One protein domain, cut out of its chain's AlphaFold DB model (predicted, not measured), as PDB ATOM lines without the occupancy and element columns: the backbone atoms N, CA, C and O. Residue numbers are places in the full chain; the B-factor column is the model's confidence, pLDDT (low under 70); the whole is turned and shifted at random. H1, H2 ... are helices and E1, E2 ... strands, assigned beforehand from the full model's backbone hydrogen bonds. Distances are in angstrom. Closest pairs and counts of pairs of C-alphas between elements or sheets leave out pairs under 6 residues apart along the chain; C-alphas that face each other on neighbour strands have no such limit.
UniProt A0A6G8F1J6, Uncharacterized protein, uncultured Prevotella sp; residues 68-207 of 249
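This is residues 68 to 207 of the 249 residues of an uncharacterized protein of uncultured Prevotella sp (UniProt A0A6G8F1J6). What shape is it? A solenoid of stacked turns with little regular structure has E2 E3 E4 E5 as a parallel wall, with H2 on its E4 and E5 end. What builds it? The 140 printed residues, of mixed class, hold E1 E2 E3 H1 E4 H2 E5 in order, with 35 in named elements. It is compact, with radius of gyration of the C-alphas 13.6 A and spans of 38 by 31 by 28 A.

Which strands? E1, residues 80 to 84, begins at C-alpha 80 (125.524, 103.931, -24.430); E2 is 128 to 131, E3 151 to 154, E4 178 to 182, and E5, 200 to 204, 13.1 A long, ends at C-alpha 204 (96.044, 100.927, -29.966). Which helices? H1 is 171 to 176, H2 186 to 191.

What pairs? Between E2 and E3, N 131 and O 153, 2.8 A apart, are within hydrogen-bond range. E1 pairs with no named strand. And the helices? H1 only grazes the sheet; H2 stands up from it, its height 9.7 A.

Any cut? The printed part has none. Low confidence? Residue 207 is under 70.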
ATOM      1  N   SER A  68     122.230  87.382 -33.193       98.25
ATOM      2  CA  SER A  68     121.918  87.514 -31.767       98.25
ATOM      3  C   SER A  68     122.792  88.543 -31.061       98.25
ATOM      4  O   SER A  68     123.889  88.889 -31.512       98.25
ATOM      5  N   ILE A  69     122.285  89.023 -29.927       98.50
ATOM      6  CA  ILE A  69     123.054  89.772 -28.933       98.50
ATOM      7  C   ILE A  69     123.370  88.812 -27.789       98.50
ATOM      8  O   ILE A  69     122.447  88.320 -27.134       98.50
ATOM      9  N   ARG A  70     124.654  88.517 -27.560       97.75
ATOM     10  CA  ARG A  70     125.081  87.575 -26.517       97.75
ATOM     11  C   ARG A  70     124.670  88.079 -25.133       97.75
ATOM     12  O   ARG A  70     124.521  89.279 -24.896       97.75
ATOM     13  N   ALA A  71     124.545  87.142 -24.196       97.12
ATOM     14  CA  ALA A  71     124.482  87.473 -22.782       97.12
ATOM     15  C   ALA A  71     125.623  88.431 -22.382       97.12
ATOM     16  O   ALA A  71     126.772  88.247 -22.797       97.12
ATOM     17  N   SER A  72     125.276  89.459 -21.608       96.69
ATOM     18  CA  SER A  72     126.179  90.520 -21.143       96.69
ATOM     19  C   SER A  72     126.921  91.311 -22.238       96.69
ATOM     20  O   SER A  72     127.924  91.957 -21.942       96.69
ATOM     21  N   ALA A  73     126.476  91.292 -23.505       97.19
ATOM     22  CA  ALA A  73     127.205  91.950 -24.600       97.19
ATOM     23  C   ALA A  73     127.400  93.467 -24.400       97.19
ATOM     24  O   ALA A  73     128.449  93.998 -24.747       97.19
ATOM     25  N   PHE A  74     126.422  94.149 -23.817       97.81
ATOM     26  CA  PHE A  74     126.457  95.569 -23.462       97.81
ATOM     27  C   PHE A  74     126.217  95.772 -21.959       97.81
ATOM     28  O   PHE A  74     125.733  96.821 -21.541       97.81
ATOM     29  N   GLU A  75     126.524  94.774 -21.122       97.19
ATOM     30  CA  GLU A  75     126.427  94.947 -19.670       97.19
ATOM     31  C   GLU A  75     127.339  96.096 -19.212       97.19
ATOM     32  O   GLU A  75     128.451  96.263 -19.714       97.19
ATOM     33  N   ASP A  76     126.823  96.916 -18.296       97.19
ATOM     34  CA  ASP A  76     127.484  98.080 -17.702       97.19
ATOM     35  C   ASP A  76     127.939  99.157 -18.703       97.19
ATOM     36  O   ASP A  76     128.678 100.058 -18.327       97.19
ATOM     37  N   CYS A  77     127.444  99.149 -19.948       97.00
ATOM     38  CA  CYS A  77     127.721 100.189 -20.947       97.00
ATOM     39  C   CYS A  77     126.956 101.487 -20.630       97.00
ATOM     40  O   CYS A  77     126.038 101.912 -21.335       97.00
ATOM     41  N   SER A  78     127.333 102.126 -19.525       96.25
ATOM     42  CA  SER A  78     126.645 103.257 -18.895       96.25
ATOM     43  C   SER A  78     126.587 104.510 -19.771       96.25
ATOM     44  O   SER A  78     125.697 105.341 -19.595       96.25
ATOM     45  N   SER A  79     127.503 104.628 -20.735       96.00
ATOM     46  CA  SER A  79     127.588 105.734 -21.697       96.00
ATOM     47  C   SER A  79     126.928 105.432 -23.051       96.00
ATOM     48  O   SER A  79     127.028 106.253 -23.961       96.00
ATOM     49  N   LEU A  80     126.287 104.269 -23.224       96.56
ATOM     50  CA  LEU A  80     125.524 103.931 -24.430       96.56
ATOM     51  C   LEU A  80     124.224 104.748 -24.460       96.56
ATOM     52  O   LEU A  80     123.389 104.615 -23.567       96.56
ATOM     53  N   THR A  81     124.054 105.594 -25.474       93.19
ATOM     54  CA  THR A  81     122.906 106.513 -25.594       93.19
ATOM     55  C   THR A  81     121.812 105.967 -26.496       93.19
ATOM     56  O   THR A  81     120.625 106.127 -26.190       93.19
ATOM     57  N   SER A  82     122.200 105.299 -27.584       92.75
ATOM     58  CA  SER A  82     121.289 104.637 -28.517       92.75
ATOM     59  C   SER A  82     121.938 103.412 -29.158       92.75
ATOM     60  O   SER A  82     123.166 103.306 -29.250       92.75
ATOM     61  N   ILE A  83     121.104 102.466 -29.593       95.06
ATOM     62  CA  ILE A  83     121.563 101.299 -30.339       95.06
ATOM     63  C   ILE A  83     120.552 100.864 -31.402       95.06
ATOM     64  O   ILE A  83     119.388 100.588 -31.102       95.06
ATOM     65  N   ASP A  84     121.033 100.739 -32.636       93.50
ATOM     66  CA  ASP A  84     120.294 100.169 -33.757       93.50
ATOM     67  C   ASP A  84     120.644  98.686 -33.901       93.50
ATOM     68  O   ASP A  84     121.747  98.316 -34.319       93.50
ATOM     69  N   ILE A  85     119.686  97.822 -33.555       95.38
ATOM     70  CA  ILE A  85     119.789  96.370 -33.727       95.38
ATOM     71  C   ILE A  85     119.222  95.994 -35.112       95.38
ATOM     72  O   ILE A  85     118.115  96.414 -35.457       95.38
ATOM     73  N   PRO A  86     119.925  95.191 -35.931       95.12
ATOM     74  CA  PRO A  86     119.465  94.850 -37.269       95.12
ATOM     75  C   PRO A  86     118.335  93.817 -37.237       95.12
ATOM     76  O   PRO A  86     118.271  92.952 -36.367       95.12
ATOM     77  N   ALA A  87     117.487  93.844 -38.268       93.44
ATOM     78  CA  ALA A  87     116.337  92.945 -38.417       93.44
ATOM     79  C   ALA A  87     116.672  91.443 -38.477       93.44
ATOM     80  O   ALA A  87     115.776  90.616 -38.337       93.44
ATOM     81  N   SER A  88     117.938  91.089 -38.708       95.69
ATOM     82  CA  SER A  88     118.432  89.710 -38.693       95.69
ATOM     83  C   SER A  88     118.570  89.120 -37.290       95.69
ATOM     84  O   SER A  88     118.716  87.906 -37.171       95.69
ATOM     85  N   VAL A  89     118.549  89.950 -36.243       98.12
ATOM     86  CA  VAL A  89     118.662  89.494 -34.856       98.12
ATOM     87  C   VAL A  89     117.363  88.837 -34.403       98.12
ATOM     88  O   VAL A  89     116.287  89.426 -34.504       98.12
ATOM     89  N   THR A  90     117.481  87.621 -33.873       97.56
ATOM     90  CA  THR A  90     116.357  86.796 -33.411       97.56
ATOM     91  C   THR A  90     116.309  86.620 -31.896       97.56
ATOM     92  O   THR A  90     115.290  86.184 -31.369       97.56
ATOM     93  N   SER A  91     117.379  86.952 -31.170       97.62
ATOM     94  CA  SER A  91     117.414  86.831 -29.707       97.62
ATOM     95  C   SER A  91     118.309  87.872 -29.035       97.62
ATOM     96  O   SER A  91     119.346  88.282 -29.569       97.62
ATOM     97  N   ILE A  92     117.895  88.281 -27.833       98.75
ATOM     98  CA  ILE A  92     118.647  89.157 -26.928       98.75
ATOM     99  C   ILE A  92     118.946  88.368 -25.651       98.75
ATOM    100  O   ILE A  92     118.028  87.950 -24.949       98.75
ATOM    101  N   GLY A  93     120.226  88.138 -25.361       98.56
ATOM    102  CA  GLY A  93     120.666  87.311 -24.239       98.56
ATOM    103  C   GLY A  93     120.448  87.932 -22.855       98.56
ATOM    104  O   GLY A  93     120.147  89.116 -22.702       98.56
ATOM    105  N   SER A  94     120.639  87.116 -21.816       98.31
ATOM    106  CA  SER A  94     120.531  87.560 -20.423       98.31
ATOM    107  C   SER A  94     121.545  88.656 -20.094       98.31
ATOM    108  O   SER A  94     122.698  88.582 -20.515       98.31
ATOM    109  N   HIS A  95     121.131  89.663 -19.327       98.31
ATOM    110  CA  HIS A  95     121.942  90.835 -18.966       98.31
ATOM    111  C   HIS A  95     122.487  91.645 -20.158       98.31
ATOM    112  O   HIS A  95     123.361  92.484 -19.958       98.31
ATOM    113  N   ALA A  96     122.003  91.422 -21.392       98.56
ATOM    114  CA  ALA A  96     122.597  91.988 -22.606       98.56
ATOM    115  C   ALA A  96     122.796  93.509 -22.567       98.56
ATOM    116  O   ALA A  96     123.793  93.965 -23.097       98.56
ATOM    117  N   PHE A  97     121.903  94.263 -21.932       98.69
ATOM    118  CA  PHE A  97     121.945  95.719 -21.748       98.69
ATOM    119  C   PHE A  97     121.805  96.111 -20.271       98.69
ATOM    120  O   PHE A  97     121.364  97.214 -19.941       98.69
ATOM    121  N   LYS A  98     122.138  95.207 -19.344       98.50
ATOM    122  CA  LYS A  98     122.051  95.501 -17.910       98.50
ATOM    123  C   LYS A  98     122.900  96.731 -17.573       98.50
ATOM    124  O   LYS A  98     124.030  96.841 -18.029       98.50
ATOM    125  N   ASN A  99     122.355  97.638 -16.762       98.38
ATOM    126  CA  ASN A  99     122.980  98.897 -16.340       98.38
ATOM    127  C   ASN A  99     123.388  99.850 -17.490       98.38
ATOM    128  O   ASN A  99     124.203 100.748 -17.271       98.38
ATOM    129  N   CYS A 100     122.797  99.735 -18.687       98.25
ATOM    130  CA  CYS A 100     122.888 100.767 -19.733       98.25
ATOM    131  C   CYS A 100     122.084 102.021 -19.329       98.25
ATOM    132  O   CYS A 100     121.024 102.319 -19.880       98.25
ATOM    133  N   SER A 101     122.545 102.740 -18.307       97.75
ATOM    134  CA  SER A 101     121.778 103.784 -17.618       97.75
ATOM    135  C   SER A 101     121.503 105.028 -18.463       97.75
ATOM    136  O   SER A 101     120.523 105.714 -18.177       97.75
ATOM    137  N   SER A 102     122.299 105.300 -19.504       97.94
ATOM    138  CA  SER A 102     122.078 106.407 -20.456       97.94
ATOM    139  C   SER A 102     121.223 106.030 -21.671       97.94
ATOM    140  O   SER A 102     120.891 106.908 -22.467       97.94
ATOM    141  N   LEU A 103     120.840 104.756 -21.825       97.25
ATOM    142  CA  LEU A 103     120.058 104.299 -22.972       97.25
ATOM    143  C   LEU A 103     118.626 104.828 -22.858       97.25
ATOM    144  O   LEU A 103     117.876 104.440 -21.963       97.25
ATOM    145  N   THR A 104     118.251 105.738 -23.756       92.00
ATOM    146  CA  THR A 104     116.954 106.445 -23.690       92.00
ATOM    147  C   THR A 104     115.844 105.758 -24.479       92.00
ATOM    148  O   THR A 104     114.663 105.871 -24.130       92.00
ATOM    149  N   SER A 105     116.227 105.048 -25.539       87.44
ATOM    150  CA  SER A 105     115.351 104.285 -26.420       87.44
ATOM    151  C   SER A 105     116.121 103.122 -27.040       87.44
ATOM    152  O   SER A 105     117.337 103.192 -27.223       87.44
ATOM    153  N   ILE A 106     115.405 102.049 -27.362       93.00
ATOM    154  CA  ILE A 106     115.929 100.925 -28.132       93.00
ATOM    155  C   ILE A 106     114.820 100.353 -29.008       93.00
ATOM    156  O   ILE A 106     113.690 100.153 -28.556       93.00
ATOM    157  N   ASN A 107     115.142 100.090 -30.272       89.31
ATOM    158  CA  ASN A 107     114.236  99.407 -31.178       89.31
ATOM    159  C   ASN A 107     114.531  97.903 -31.166       89.31
ATOM    160  O   ASN A 107     115.569  97.471 -31.668       89.31
ATOM    161  N   ILE A 108     113.625  97.106 -30.599       95.19
ATOM    162  CA  ILE A 108     113.720  95.644 -30.662       95.19
ATOM    163  C   ILE A 108     113.229  95.199 -32.048       95.19
ATOM    164  O   ILE A 108     112.084  95.486 -32.406       95.19
ATOM    165  N   PRO A 109     114.048  94.502 -32.853       94.31
ATOM    166  CA  PRO A 109     113.642  94.117 -34.198       94.31
ATOM    167  C   PRO A 109     112.512  93.089 -34.216       94.31
ATOM    168  O   PRO A 109     112.447  92.203 -33.368       94.31
ATOM    169  N   ALA A 110     111.673  93.137 -35.254       90.06
ATOM    170  CA  ALA A 110     110.511  92.254 -35.395       90.06
ATOM    171  C   ALA A 110     110.836  90.748 -35.445       90.06
ATOM    172  O   ALA A 110     109.952  89.935 -35.190       90.06
ATOM    173  N   GLY A 111     112.079  90.383 -35.782       93.00
ATOM    174  CA  GLY A 111     112.553  88.998 -35.793       93.00
ATOM    175  C   GLY A 111     112.894  88.432 -34.412       93.00
ATOM    176  O   GLY A 111     113.091  87.224 -34.302       93.00
ATOM    177  N   VAL A 112     112.968  89.267 -33.367       98.06
ATOM    178  CA  VAL A 112     113.291  88.821 -32.008       98.06
ATOM    179  C   VAL A 112     112.143  88.000 -31.432       98.06
ATOM    180  O   VAL A 112     111.006  88.465 -31.377       98.06
ATOM    181  N   THR A 113     112.459  86.791 -30.965       97.75
ATOM    182  CA  THR A 113     111.495  85.874 -30.341       97.75
ATOM    183  C   THR A 113     111.672  85.750 -28.831       97.75
ATOM    184  O   THR A 113     110.721  85.403 -28.129       97.75
ATOM    185  N   SER A 114     112.858  86.076 -28.308       97.31
ATOM    186  CA  SER A 114     113.159  86.013 -26.878       97.31
ATOM    187  C   SER A 114     114.019  87.175 -26.382       97.31
ATOM    188  O   SER A 114     114.965  87.621 -27.044       97.31
ATOM    189  N   ILE A 115     113.686  87.640 -25.176       98.44
ATOM    190  CA  ILE A 115     114.437  88.633 -24.401       98.44
ATOM    191  C   ILE A 115     114.870  87.954 -23.102       98.44
ATOM    192  O   ILE A 115     114.020  87.480 -22.361       98.44
ATOM    193  N   GLY A 116     116.169  87.879 -22.824       98.25
ATOM    194  CA  GLY A 116     116.701  87.106 -21.699       98.25
ATOM    195  C   GLY A 116     116.495  87.726 -20.311       98.25
ATOM    196  O   GLY A 116     116.136  88.897 -20.155       98.25
ATOM    197  N   TYR A 117     116.780  86.926 -19.280       98.00
ATOM    198  CA  TYR A 117     116.779  87.338 -17.871       98.00
ATOM    199  C   TYR A 117     117.598  88.617 -17.655       98.00
ATOM    200  O   TYR A 117     118.746  88.705 -18.097       98.00
ATOM    201  N   MET A 118     117.017  89.612 -16.975       98.00
ATOM    202  CA  MET A 118     117.661  90.907 -16.697       98.00
ATOM    203  C   MET A 118     118.215  91.646 -17.935       98.00
ATOM    204  O   MET A 118     119.094  92.494 -17.785       98.00
ATOM    205  N   ALA A 119     117.729  91.361 -19.152       98.56
ATOM    206  CA  ALA A 119     118.293  91.915 -20.388       98.56
ATOM    207  C   ALA A 119     118.407  93.448 -20.391       98.56
ATOM    208  O   ALA A 119     119.409  93.952 -20.871       98.56
ATOM    209  N   PHE A 120     117.449  94.174 -19.815       98.62
ATOM    210  CA  PHE A 120     117.438  95.638 -19.697       98.62
ATOM    211  C   PHE A 120     117.398  96.104 -18.234       98.62
ATOM    212  O   PHE A 120     116.981  97.224 -17.934       98.62
ATOM    213  N   PHE A 121     117.828  95.255 -17.295       98.38
ATOM    214  CA  PHE A 121     117.822  95.572 -15.869       98.38
ATOM    215  C   PHE A 121     118.556  96.891 -15.603       98.38
ATOM    216  O   PHE A 121     119.698  97.055 -16.029       98.38
ATOM    217  N   ARG A 122     117.919  97.825 -14.882       98.25
ATOM    218  CA  ARG A 122     118.473  99.161 -14.570       98.25
ATOM    219  C   ARG A 122     118.862 100.014 -15.791       98.25
ATOM    220  O   ARG A 122     119.735 100.875 -15.682       98.25
ATOM    221  N   CYS A 123     118.182  99.865 -16.929       98.31
ATOM    222  CA  CYS A 123     118.190 100.889 -17.986       98.31
ATOM    223  C   CYS A 123     117.374 102.117 -17.535       98.31
ATOM    224  O   CYS A 123     116.251 102.346 -17.978       98.31
ATOM    225  N   SER A 124     117.899 102.883 -16.576       97.62
ATOM    226  CA  SER A 124     117.134 103.885 -15.820       97.62
ATOM    227  C   SER A 124     116.620 105.064 -16.646       97.62
ATOM    228  O   SER A 124     115.630 105.669 -16.240       97.62
ATOM    229  N   SER A 125     117.255 105.388 -17.777       98.19
ATOM    230  CA  SER A 125     116.818 106.466 -18.682       98.19
ATOM    231  C   SER A 125     115.881 105.994 -19.795       98.19
ATOM    232  O   SER A 125     115.414 106.822 -20.578       98.19
ATOM    233  N   LEU A 126     115.582 104.693 -19.880       97.69
ATOM    234  CA  LEU A 126     114.707 104.151 -20.913       97.69
ATOM    235  C   LEU A 126     113.272 104.627 -20.663       97.69
ATOM    236  O   LEU A 126     112.664 104.284 -19.651       97.69
ATOM    237  N   THR A 127     112.743 105.440 -21.577       96.62
ATOM    238  CA  THR A 127     111.432 106.100 -21.408       96.62
ATOM    239  C   THR A 127     110.282 105.332 -22.040       96.62
ATOM    240  O   THR A 127     109.139 105.399 -21.576       96.62
ATOM    241  N   SER A 128     110.574 104.599 -23.111       96.31
ATOM    242  CA  SER A 128     109.608 103.767 -23.809       96.31
ATOM    243  C   SER A 128     110.268 102.550 -24.436       96.31
ATOM    244  O   SER A 128     111.471 102.557 -24.707       96.31
ATOM    245  N   ILE A 129     109.475 101.505 -24.669       96.38
ATOM    246  CA  ILE A 129     109.932 100.308 -25.372       96.38
ATOM    247  C   ILE A 129     108.838  99.725 -26.260       96.38
ATOM    248  O   ILE A 129     107.669  99.666 -25.876       96.38
ATOM    249  N   ASN A 130     109.245  99.280 -27.447       95.06
ATOM    250  CA  ASN A 130     108.417  98.521 -28.372       95.06
ATOM    251  C   ASN A 130     108.780  97.039 -28.244       95.06
ATOM    252  O   ASN A 130     109.929  96.670 -28.481       95.06
ATOM    253  N   ILE A 131     107.809  96.203 -27.887       96.94
ATOM    254  CA  ILE A 131     107.936  94.745 -27.808       96.94
ATOM    255  C   ILE A 131     107.239  94.156 -29.044       96.94
ATOM    256  O   ILE A 131     106.007  94.207 -29.130       96.94
ATOM    257  N   PRO A 132     107.993  93.642 -30.033       95.88
ATOM    258  CA  PRO A 132     107.419  93.149 -31.278       95.88
ATOM    259  C   PRO A 132     106.487  91.957 -31.088       95.88
ATOM    260  O   PRO A 132     106.644  91.166 -30.164       95.88
ATOM    261  N   ALA A 133     105.574  91.772 -32.045       93.94
ATOM    262  CA  ALA A 133     104.589  90.693 -32.019       93.94
ATOM    263  C   ALA A 133     105.195  89.278 -32.020       93.94
ATOM    264  O   ALA A 133     104.520  88.330 -31.636       93.94
ATOM    265  N   GLY A 134     106.446  89.137 -32.476       95.25
ATOM    266  CA  GLY A 134     107.171  87.869 -32.503       95.25
ATOM    267  C   GLY A 134     107.784  87.457 -31.163       95.25
ATOM    268  O   GLY A 134     108.193  86.305 -31.039       95.25
ATOM    269  N   VAL A 135     107.847  88.351 -30.168       97.88
ATOM    270  CA  VAL A 135     108.412  88.033 -28.851       97.88
ATOM    271  C   VAL A 135     107.445  87.126 -28.101       97.88
ATOM    272  O   VAL A 135     106.360  87.549 -27.713       97.88
ATOM    273  N   THR A 136     107.848  85.879 -27.874       96.44
ATOM    274  CA  THR A 136     107.035  84.877 -27.169       96.44
ATOM    275  C   THR A 136     107.496  84.642 -25.739       96.44
ATOM    276  O   THR A 136     106.746  84.072 -24.954       96.44
ATOM    277  N   SER A 137     108.720  85.050 -25.391       96.75
ATOM    278  CA  SER A 137     109.278  84.862 -24.051       96.75
ATOM    279  C   SER A 137     110.090  86.069 -23.593       96.75
ATOM    280  O   SER A 137     110.907  86.606 -24.350       96.75
ATOM    281  N   ILE A 138     109.863  86.487 -22.345       97.94
ATOM    282  CA  ILE A 138     110.598  87.575 -21.698       97.94
ATOM    283  C   ILE A 138     111.148  87.101 -20.356       97.94
ATOM    284  O   ILE A 138     110.444  86.537 -19.522       97.94
ATOM    285  N   GLY A 139     112.424  87.389 -20.155       97.81
ATOM    286  CA  GLY A 139     113.177  87.054 -18.973       97.81
ATOM    287  C   GLY A 139     112.629  87.666 -17.697       97.81
ATOM    288  O   GLY A 139     112.265  88.847 -17.663       97.81
ATOM    289  N   GLY A 140     112.687  86.907 -16.605       96.81
ATOM    290  CA  GLY A 140     112.521  87.474 -15.269       96.81
ATOM    291  C   GLY A 140     113.395  88.720 -15.069       96.81
ATOM    292  O   GLY A 140     114.564  88.762 -15.458       96.81
ATOM    293  N   SER A 141     112.821  89.765 -14.483       97.06
ATOM    294  CA  SER A 141     113.462  91.064 -14.245       97.06
ATOM    295  C   SER A 141     114.029  91.761 -15.490       97.06
ATOM    296  O   SER A 141     114.858  92.662 -15.341       97.06
ATOM    297  N   ALA A 142     113.609  91.382 -16.706       97.94
ATOM    298  CA  ALA A 142     114.136  91.950 -17.947       97.94
ATOM    299  C   ALA A 142     114.083  93.481 -17.965       97.94
ATOM    300  O   ALA A 142     115.046  94.086 -18.413       97.94
ATOM    301  N   PHE A 143     113.033  94.098 -17.420       97.75
ATOM    302  CA  PHE A 143     112.859  95.557 -17.369       97.75
ATOM    303  C   PHE A 143     112.792  96.097 -15.934       97.75
ATOM    304  O   PHE A 143     112.292  97.195 -15.685       97.75
ATOM    305  N   TYR A 144     113.284  95.337 -14.957       96.56
ATOM    306  CA  TYR A 144     113.242  95.747 -13.556       96.56
ATOM    307  C   TYR A 144     114.154  96.962 -13.310       96.56
ATOM    308  O   TYR A 144     115.257  97.051 -13.859       96.56
ATOM    309  N   CYS A 145     113.701  97.908 -12.480       96.38
ATOM    310  CA  CYS A 145     114.384  99.183 -12.216       96.38
ATOM    311  C   CYS A 145     114.610 100.070 -13.463       96.38
ATOM    312  O   CYS A 145     115.498 100.925 -13.452       96.38
ATOM    313  N   CYS A 146     113.806  99.925 -14.522       97.06
ATOM    314  CA  CYS A 146     113.718 100.922 -15.598       97.06
ATOM    315  C   CYS A 146     112.857 102.108 -15.131       97.06
ATOM    316  O   CYS A 146     111.701 102.247 -15.516       97.06
ATOM    317  N   ALA A 147     113.406 102.930 -14.231       95.44
ATOM    318  CA  ALA A 147     112.645 103.917 -13.458       95.44
ATOM    319  C   ALA A 147     111.952 105.010 -14.297       95.44
ATOM    320  O   ALA A 147     110.951 105.563 -13.853       95.44
ATOM    321  N   SER A 148     112.458 105.315 -15.497       97.25
ATOM    322  CA  SER A 148     111.858 106.319 -16.393       97.25
ATOM    323  C   SER A 148     110.823 105.744 -17.365       97.25
ATOM    324  O   SER A 148     110.288 106.491 -18.186       97.25
ATOM    325  N   LEU A 149     110.549 104.435 -17.317       97.62
ATOM    326  CA  LEU A 149     109.700 103.772 -18.301       97.62
ATOM    327  C   LEU A 149     108.239 104.204 -18.132       97.62
ATOM    328  O   LEU A 149     107.545 103.770 -17.215       97.62
ATOM    329  N   ALA A 150     107.762 105.043 -19.049       97.56
ATOM    330  CA  ALA A 150     106.422 105.624 -19.010       97.56
ATOM    331  C   ALA A 150     105.442 104.942 -19.977       97.56
ATOM    332  O   ALA A 150     104.236 104.941 -19.728       97.56
ATOM    333  N   ASN A 151     105.947 104.354 -21.070       97.44
ATOM    334  CA  ASN A 151     105.124 103.670 -22.069       97.44
ATOM    335  C   ASN A 151     105.754 102.353 -22.527       97.44
ATOM    336  O   ASN A 151     106.919 102.318 -22.925       97.44
ATOM    337  N   ILE A 152     104.957 101.290 -22.567       97.56
ATOM    338  CA  ILE A 152     105.319 100.015 -23.194       97.56
ATOM    339  C   ILE A 152     104.323  99.754 -24.314       97.56
ATOM    340  O   ILE A 152     103.126  99.703 -24.059       97.56
ATOM    341  N   TYR A 153     104.806  99.560 -25.537       96.50
ATOM    342  CA  TYR A 153     103.980  99.167 -26.676       96.50
ATOM    343  C   TYR A 153     104.226  97.699 -26.983       96.50
ATOM    344  O   TYR A 153     105.286  97.341 -27.497       96.50
ATOM    345  N   CYS A 154     103.257  96.843 -26.673       96.75
ATOM    346  CA  CYS A 154     103.308  95.441 -27.056       96.75
ATOM    347  C   CYS A 154     102.508  95.230 -28.340       96.75
ATOM    348  O   CYS A 154     101.335  95.580 -28.413       96.75
ATOM    349  N   TYR A 155     103.135  94.651 -29.361       94.62
ATOM    350  CA  TYR A 155     102.498  94.412 -30.663       94.62
ATOM    351  C   TYR A 155     101.909  92.997 -30.779       94.62
ATOM    352  O   TYR A 155     101.243  92.688 -31.766       94.62
ATOM    353  N   GLY A 156     102.156  92.126 -29.794       92.94
ATOM    354  CA  GLY A 156     101.648  90.756 -29.771       92.94
ATOM    355  C   GLY A 156     100.157  90.701 -29.454       92.94
ATOM    356  O   GLY A 156      99.694  91.310 -28.490       92.94
ATOM    357  N   SER A 157      99.399  89.924 -30.232       92.25
ATOM    358  CA  SER A 157      98.004  89.596 -29.898       92.25
ATOM    359  C   SER A 157      97.888  88.666 -28.687       92.25
ATOM    360  O   SER A 157      96.823  88.558 -28.089       92.25
ATOM    361  N   THR A 158      98.993  88.001 -28.344       94.56
ATOM    362  CA  THR A 158      99.158  87.174 -27.152       94.56
ATOM    363  C   THR A 158     100.329  87.743 -26.347       94.56
ATOM    364  O   THR A 158     101.357  88.052 -26.958       94.56
ATOM    365  N   PRO A 159     100.202  87.904 -25.019       96.38
ATOM    366  CA  PRO A 159     101.299  88.363 -24.174       96.38
ATOM    367  C   PRO A 159     102.473  87.379 -24.200       96.38
ATOM    368  O   PRO A 159     102.270  86.168 -24.259       96.38
ATOM    369  N   ALA A 160     103.701  87.893 -24.151       96.44
ATOM    370  CA  ALA A 160     104.884  87.046 -24.031       96.44
ATOM    371  C   ALA A 160     104.945  86.403 -22.637       96.44
ATOM    372  O   ALA A 160     104.694  87.081 -21.637       96.44
ATOM    373  N   GLU A 161     105.322  85.129 -22.567       94.12
ATOM    374  CA  GLU A 161     105.368  84.382 -21.308       94.12
ATOM    375  C   GLU A 161     106.656  84.694 -20.518       94.12
ATOM    376  O   GLU A 161     107.747  84.732 -21.110       94.12
ATOM    377  N   PRO A 162     106.581  84.884 -19.187       90.88
ATOM    378  CA  PRO A 162     107.765  84.929 -18.336       90.88
ATOM    379  C   PRO A 162     108.561  83.619 -18.435       90.88
ATOM    380  O   PRO A 162     108.000  82.534 -18.292       90.88
ATOM    381  N   ASP A 163     109.877  83.689 -18.651       86.62
ATOM    382  CA  ASP A 163     110.725  82.483 -18.734       86.62
ATOM    383  C   ASP A 163     110.994  81.809 -17.371       86.62
ATOM    384  O   ASP A 163     111.456  80.668 -17.311       86.62
ATOM    385  N   ASN A 164     110.725  82.511 -16.268       82.88
ATOM    386  CA  ASN A 164     110.962  82.067 -14.899       82.88
ATOM    387  C   ASN A 164     110.006  82.768 -13.908       82.88
ATOM    388  O   ASN A 164     109.179  83.592 -14.287       82.88
ATOM    389  N   HIS A 165     110.113  82.441 -12.616       75.19
ATOM    390  CA  HIS A 165     109.189  82.917 -11.573       75.19
ATOM    391  C   HIS A 165     109.397  84.370 -11.095       75.19
ATOM    392  O   HIS A 165     108.714  84.797 -10.162       75.19
ATOM    393  N   TYR A 166     110.318  85.140 -11.677       85.25
ATOM    394  CA  TYR A 166     110.510  86.547 -11.316       85.25
ATOM    395  C   TYR A 166     109.613  87.472 -12.148       85.25
ATOM    396  O   TYR A 166     109.329  87.220 -13.316       85.25
ATOM    397  N   LEU A 167     109.206  88.598 -11.555       92.00
ATOM    398  CA  LEU A 167     108.463  89.647 -12.257       92.00
ATOM    399  C   LEU A 167     109.293  90.208 -13.419       92.00
ATOM    400  O   LEU A 167     110.481  90.467 -13.246       92.00
ATOM    401  N   ILE A 168     108.670  90.444 -14.578       96.00
ATOM    402  CA  ILE A 168     109.327  91.062 -15.746       96.00
ATOM    403  C   ILE A 168     109.696  92.526 -15.449       96.00
ATOM    404  O   ILE A 168     110.808  92.968 -15.754       96.00
ATOM    405  N   PHE A 169     108.769  93.260 -14.829       96.38
ATOM    406  CA  PHE A 169     108.880  94.682 -14.499       96.38
ATOM    407  C   PHE A 169     108.916  94.918 -12.978       96.38
ATOM    408  O   PHE A 169     108.554  94.036 -12.195       96.38
ATOM    409  N   SER A 170     109.347  96.110 -12.554       94.25
ATOM    410  CA  SER A 170     109.256  96.565 -11.155       94.25
ATOM    411  C   SER A 170     107.845  97.032 -10.779       94.25
ATOM    412  O   SER A 170     107.082  97.452 -11.646       94.25
ATOM    413  N   GLU A 171     107.513  97.021  -9.485       94.81
ATOM    414  CA  GLU A 171     106.217  97.495  -8.958       94.81
ATOM    415  C   GLU A 171     105.873  98.930  -9.395       94.81
ATOM    416  O   GLU A 171     104.749  99.201  -9.824       94.81
ATOM    417  N   ASP A 172     106.854  99.833  -9.385       93.56
ATOM    418  CA  ASP A 172     106.675 101.213  -9.859       93.56
ATOM    419  C   ASP A 172     106.338 101.270 -11.356       93.56
ATOM    420  O   ASP A 172     105.545 102.096 -11.801       93.56
ATOM    421  N   THR A 173     106.894 100.350 -12.147       95.88
ATOM    422  CA  THR A 173     106.572 100.238 -13.573       95.88
ATOM    423  C   THR A 173     105.147  99.737 -13.758       95.88
ATOM    424  O   THR A 173     104.400 100.313 -14.540       95.88
ATOM    425  N   TYR A 174     104.735  98.706 -13.019       95.88
ATOM    426  CA  TYR A 174     103.363  98.201 -13.089       95.88
ATOM    427  C   TYR A 174     102.321  99.254 -12.696       95.88
ATOM    428  O   TYR A 174     101.251  99.323 -13.300       95.88
ATOM    429  N   SER A 175     102.627 100.085 -11.701       95.94
ATOM    430  CA  SER A 175     101.699 101.101 -11.198       95.94
ATOM    431  C   SER A 175     101.713 102.410 -11.996       95.94
ATOM    432  O   SER A 175     100.663 103.039 -12.123       95.94
ATOM    433  N   GLY A 176     102.863 102.823 -12.542       95.38
ATOM    434  CA  GLY A 176     103.040 104.129 -13.191       95.38
ATOM    435  C   GLY A 176     103.123 104.122 -14.722       95.38
ATOM    436  O   GLY A 176     102.927 105.168 -15.340       95.38
ATOM    437  N   CYS A 177     103.413 102.981 -15.353       97.19
ATOM    438  CA  CYS A 177     103.584 102.884 -16.805       97.19
ATOM    439  C   CYS A 177     102.251 102.606 -17.517       97.19
ATOM    440  O   CYS A 177     101.401 101.870 -17.015       97.19
ATOM    441  N   THR A 178     102.085 103.154 -18.724       98.44
ATOM    442  CA  THR A 178     100.974 102.785 -19.611       98.44
ATOM    443  C   THR A 178     101.391 101.638 -20.522       98.44
ATOM    444  O   THR A 178     102.319 101.779 -21.324       98.44
ATOM    445  N   LEU A 179     100.678 100.518 -20.425       98.44
ATOM    446  CA  LEU A 179     100.809  99.398 -21.348       98.44
ATOM    447  C   LEU A 179      99.837  99.580 -22.522       98.44
ATOM    448  O   LEU A 179      98.622  99.542 -22.349       98.44
ATOM    449  N   HIS A 180     100.374  99.758 -23.723       97.81
ATOM    450  CA  HIS A 180      99.627  99.828 -24.975       97.81
ATOM    451  C   HIS A 180      99.609  98.442 -25.626       97.81
ATOM    452  O   HIS A 180     100.670  97.867 -25.878       97.81
ATOM    453  N   VAL A 181      98.419  97.909 -25.905       97.06
ATOM    454  CA  VAL A 181      98.213  96.565 -26.488       97.06
ATOM    455  C   VAL A 181      97.302  96.614 -27.721       97.06
ATOM    456  O   VAL A 181      96.566  97.586 -27.892       97.06
ATOM    457  N   PRO A 182      97.302  95.606 -28.609       93.94
ATOM    458  CA  PRO A 182      96.421  95.620 -29.775       93.94
ATOM    459  C   PRO A 182      94.933  95.636 -29.395       93.94
ATOM    460  O   PRO A 182      94.542  95.078 -28.368       93.94
ATOM    461  N   TYR A 183      94.085  96.212 -30.250       87.88
ATOM    462  CA  TYR A 183      92.628  96.157 -30.071       87.88
ATOM    463  C   TYR A 183      92.104  94.736 -29.807       87.88
ATOM    464  O   TYR A 183      92.461  93.788 -30.510       87.88
ATOM    465  N   GLY A 184      91.206  94.607 -28.831       90.94
ATOM    466  CA  GLY A 184      90.574  93.350 -28.440       90.94
ATOM    467  C   GLY A 184      91.443  92.427 -27.585       90.94
ATOM    468  O   GLY A 184      91.095  91.256 -27.444       90.94
ATOM    469  N   THR A 185      92.563  92.908 -27.031       95.88
ATOM    470  CA  THR A 185      93.504  92.063 -26.270       95.88
ATOM    471  C   THR A 185      93.622  92.418 -24.790       95.88
ATOM    472  O   THR A 185      94.244  91.651 -24.052       95.88
ATOM    473  N   ILE A 186      92.985  93.503 -24.313       95.88
ATOM    474  CA  ILE A 186      93.047  93.924 -22.896       95.88
ATOM    475  C   ILE A 186      92.799  92.760 -21.930       95.88
ATOM    476  O   ILE A 186      93.562  92.586 -20.982       95.88
ATOM    477  N   ASP A 187      91.753  91.964 -22.151       97.19
ATOM    478  CA  ASP A 187      91.359  90.911 -21.208       97.19
ATOM    479  C   ASP A 187      92.408  89.793 -21.108       97.19
ATOM    480  O   ASP A 187      92.651  89.254 -20.026       97.19
ATOM    481  N   ILE A 188      93.092  89.490 -22.214       97.19
ATOM    482  CA  ILE A 188      94.186  88.515 -22.225       97.19
ATOM    483  C   ILE A 188      95.386  89.082 -21.452       97.19
ATOM    484  O   ILE A 188      95.923  88.410 -20.574       97.19
ATOM    485  N   TYR A 189      95.763  90.343 -21.682       97.69
ATOM    486  CA  TYR A 189      96.863  90.977 -20.939       97.69
ATOM    487  C   TYR A 189      96.570  91.145 -19.440       97.69
ATOM    488  O   TYR A 189      97.475  90.996 -18.622       97.69
ATOM    489  N   LYS A 190      95.312  91.388 -19.052       97.50
ATOM    490  CA  LYS A 190      94.897  91.489 -17.640       97.50
ATOM    491  C   LYS A 190      94.967  90.170 -16.874       97.50
ATOM    492  O   LYS A 190      94.947  90.190 -15.647       97.50
ATOM    493  N   THR A 191      95.004  89.037 -17.567       96.69
ATOM    494  CA  THR A 191      95.030  87.708 -16.940       96.69
ATOM    495  C   THR A 191      96.385  87.019 -17.073       96.69
ATOM    496  O   THR A 191      96.693  86.148 -16.262       96.69
ATOM    497  N   ALA A 192      97.211  87.438 -18.034       95.81
ATOM    498  CA  ALA A 192      98.518  86.853 -18.291       95.81
ATOM    499  C   ALA A 192      99.548  87.146 -17.189       95.81
ATOM    500  O   ALA A 192      99.657  88.262 -16.661       95.81
ATOM    501  N   ASP A 193     100.350  86.134 -16.869       93.62
ATOM    502  CA  ASP A 193     101.448  86.261 -15.920       93.62
ATOM    503  C   ASP A 193     102.498  87.259 -16.425       93.62
ATOM    504  O   ASP A 193     102.787  87.353 -17.612       93.62
ATOM    505  N   GLY A 194     103.030  88.075 -15.514       92.44
ATOM    506  CA  GLY A 194     103.948  89.168 -15.853       92.44
ATOM    507  C   GLY A 194     103.288  90.428 -16.432       92.44
ATOM    508  O   GLY A 194     103.933  91.473 -16.441       92.44
ATOM    509  N   TRP A 195     102.011  90.380 -16.831       96.62
ATOM    510  CA  TRP A 195     101.282  91.521 -17.417       96.62
ATOM    511  C   TRP A 195     100.072  91.964 -16.589       96.62
ATOM    512  O   TRP A 195      99.752  93.151 -16.537       96.62
ATOM    513  N   LYS A 196      99.443  91.042 -15.859       95.75
ATOM    514  CA  LYS A 196      98.247  91.288 -15.033       95.75
ATOM    515  C   LYS A 196      98.380  92.383 -13.969       95.75
ATOM    516  O   LYS A 196      97.380  92.800 -13.395       95.75
ATOM    517  N   PHE A 197      99.601  92.817 -13.672       96.25
ATOM    518  CA  PHE A 197      99.884  93.820 -12.648       96.25
ATOM    519  C   PHE A 197      99.812  95.265 -13.164       96.25
ATOM    520  O   PHE A 197      99.792  96.179 -12.343       96.25
ATOM    521  N   PHE A 198      99.760  95.497 -14.484       97.94
ATOM    522  CA  PHE A 198      99.669  96.856 -15.028       97.94
ATOM    523  C   PHE A 198      98.357  97.540 -14.627       97.94
ATOM    524  O   PHE A 198      97.267  97.070 -14.955       97.94
ATOM    525  N   ALA A 199      98.470  98.689 -13.959       96.75
ATOM    526  CA  ALA A 199      97.322  99.485 -13.526       96.75
ATOM    527  C   ALA A 199      96.635 100.214 -14.694       96.75
ATOM    528  O   ALA A 199      95.421 100.421 -14.660       96.75
ATOM    529  N   ASN A 200      97.397 100.586 -15.728       97.88
ATOM    530  CA  ASN A 200      96.891 101.264 -16.916       97.88
ATOM    531  C   ASN A 200      97.203 100.462 -18.185       97.88
ATOM    532  O   ASN A 200      98.361 100.363 -18.596       97.88
ATOM    533  N   ILE A 201      96.159  99.920 -18.812       98.19
ATOM    534  CA  ILE A 201      96.248  99.210 -20.090       98.19
ATOM    535  C   ILE A 201      95.305  99.891 -21.077       98.19
ATOM    536  O   ILE A 201      94.108 100.016 -20.805       98.19
ATOM    537  N   VAL A 202      95.841 100.315 -22.217       97.00
ATOM    538  CA  VAL A 202      95.096 100.970 -23.297       97.00
ATOM    539  C   VAL A 202      95.285 100.207 -24.597       97.00
ATOM    540  O   VAL A 202      96.321  99.585 -24.823       97.00
ATOM    541  N   GLU A 203      94.281 100.253 -25.465       93.38
ATOM    542  CA  GLU A 203      94.388  99.643 -26.786       93.38
ATOM    543  C   GLU A 203      94.854 100.645 -27.834       93.38
ATOM    544  O   GLU A 203      94.496 101.825 -27.791       93.38
ATOM    545  N   PHE A 204      95.609 100.157 -28.810       86.88
ATOM    546  CA  PHE A 204      96.044 100.927 -29.966       86.88
ATOM    547  C   PHE A 204      95.950 100.107 -31.255       86.88
ATOM    548  O   PHE A 204      95.793  98.883 -31.233       86.88
ATOM    549  N   ASP A 205      96.062 100.799 -32.392       81.44
ATOM    550  CA  ASP A 205      96.231 100.163 -33.695       81.44
ATOM    551  C   ASP A 205      97.715  99.803 -33.918       81.44
ATOM    552  O   ASP A 205      98.526 100.695 -34.202       81.44
ATOM    553  N   PRO A 206      98.100  98.513 -33.857       72.94
ATOM    554  CA  PRO A 206      99.490  98.096 -34.036       72.94
ATOM    555  C   PRO A 206      99.999  98.279 -35.470       72.94
ATOM    556  O   PRO A 206     101.192  98.126 -35.724       72.94
ATOM    557  N   THR A 207      99.125  98.602 -36.428       68.50
ATOM    558  CA  THR A 207      99.493  98.781 -37.839       68.50
ATOM    559  C   THR A 207     100.028 100.182 -38.159       68.50
ATOM    560  O   THR A 207     100.430 100.440 -39.302       68.50
TER     561      THR A 207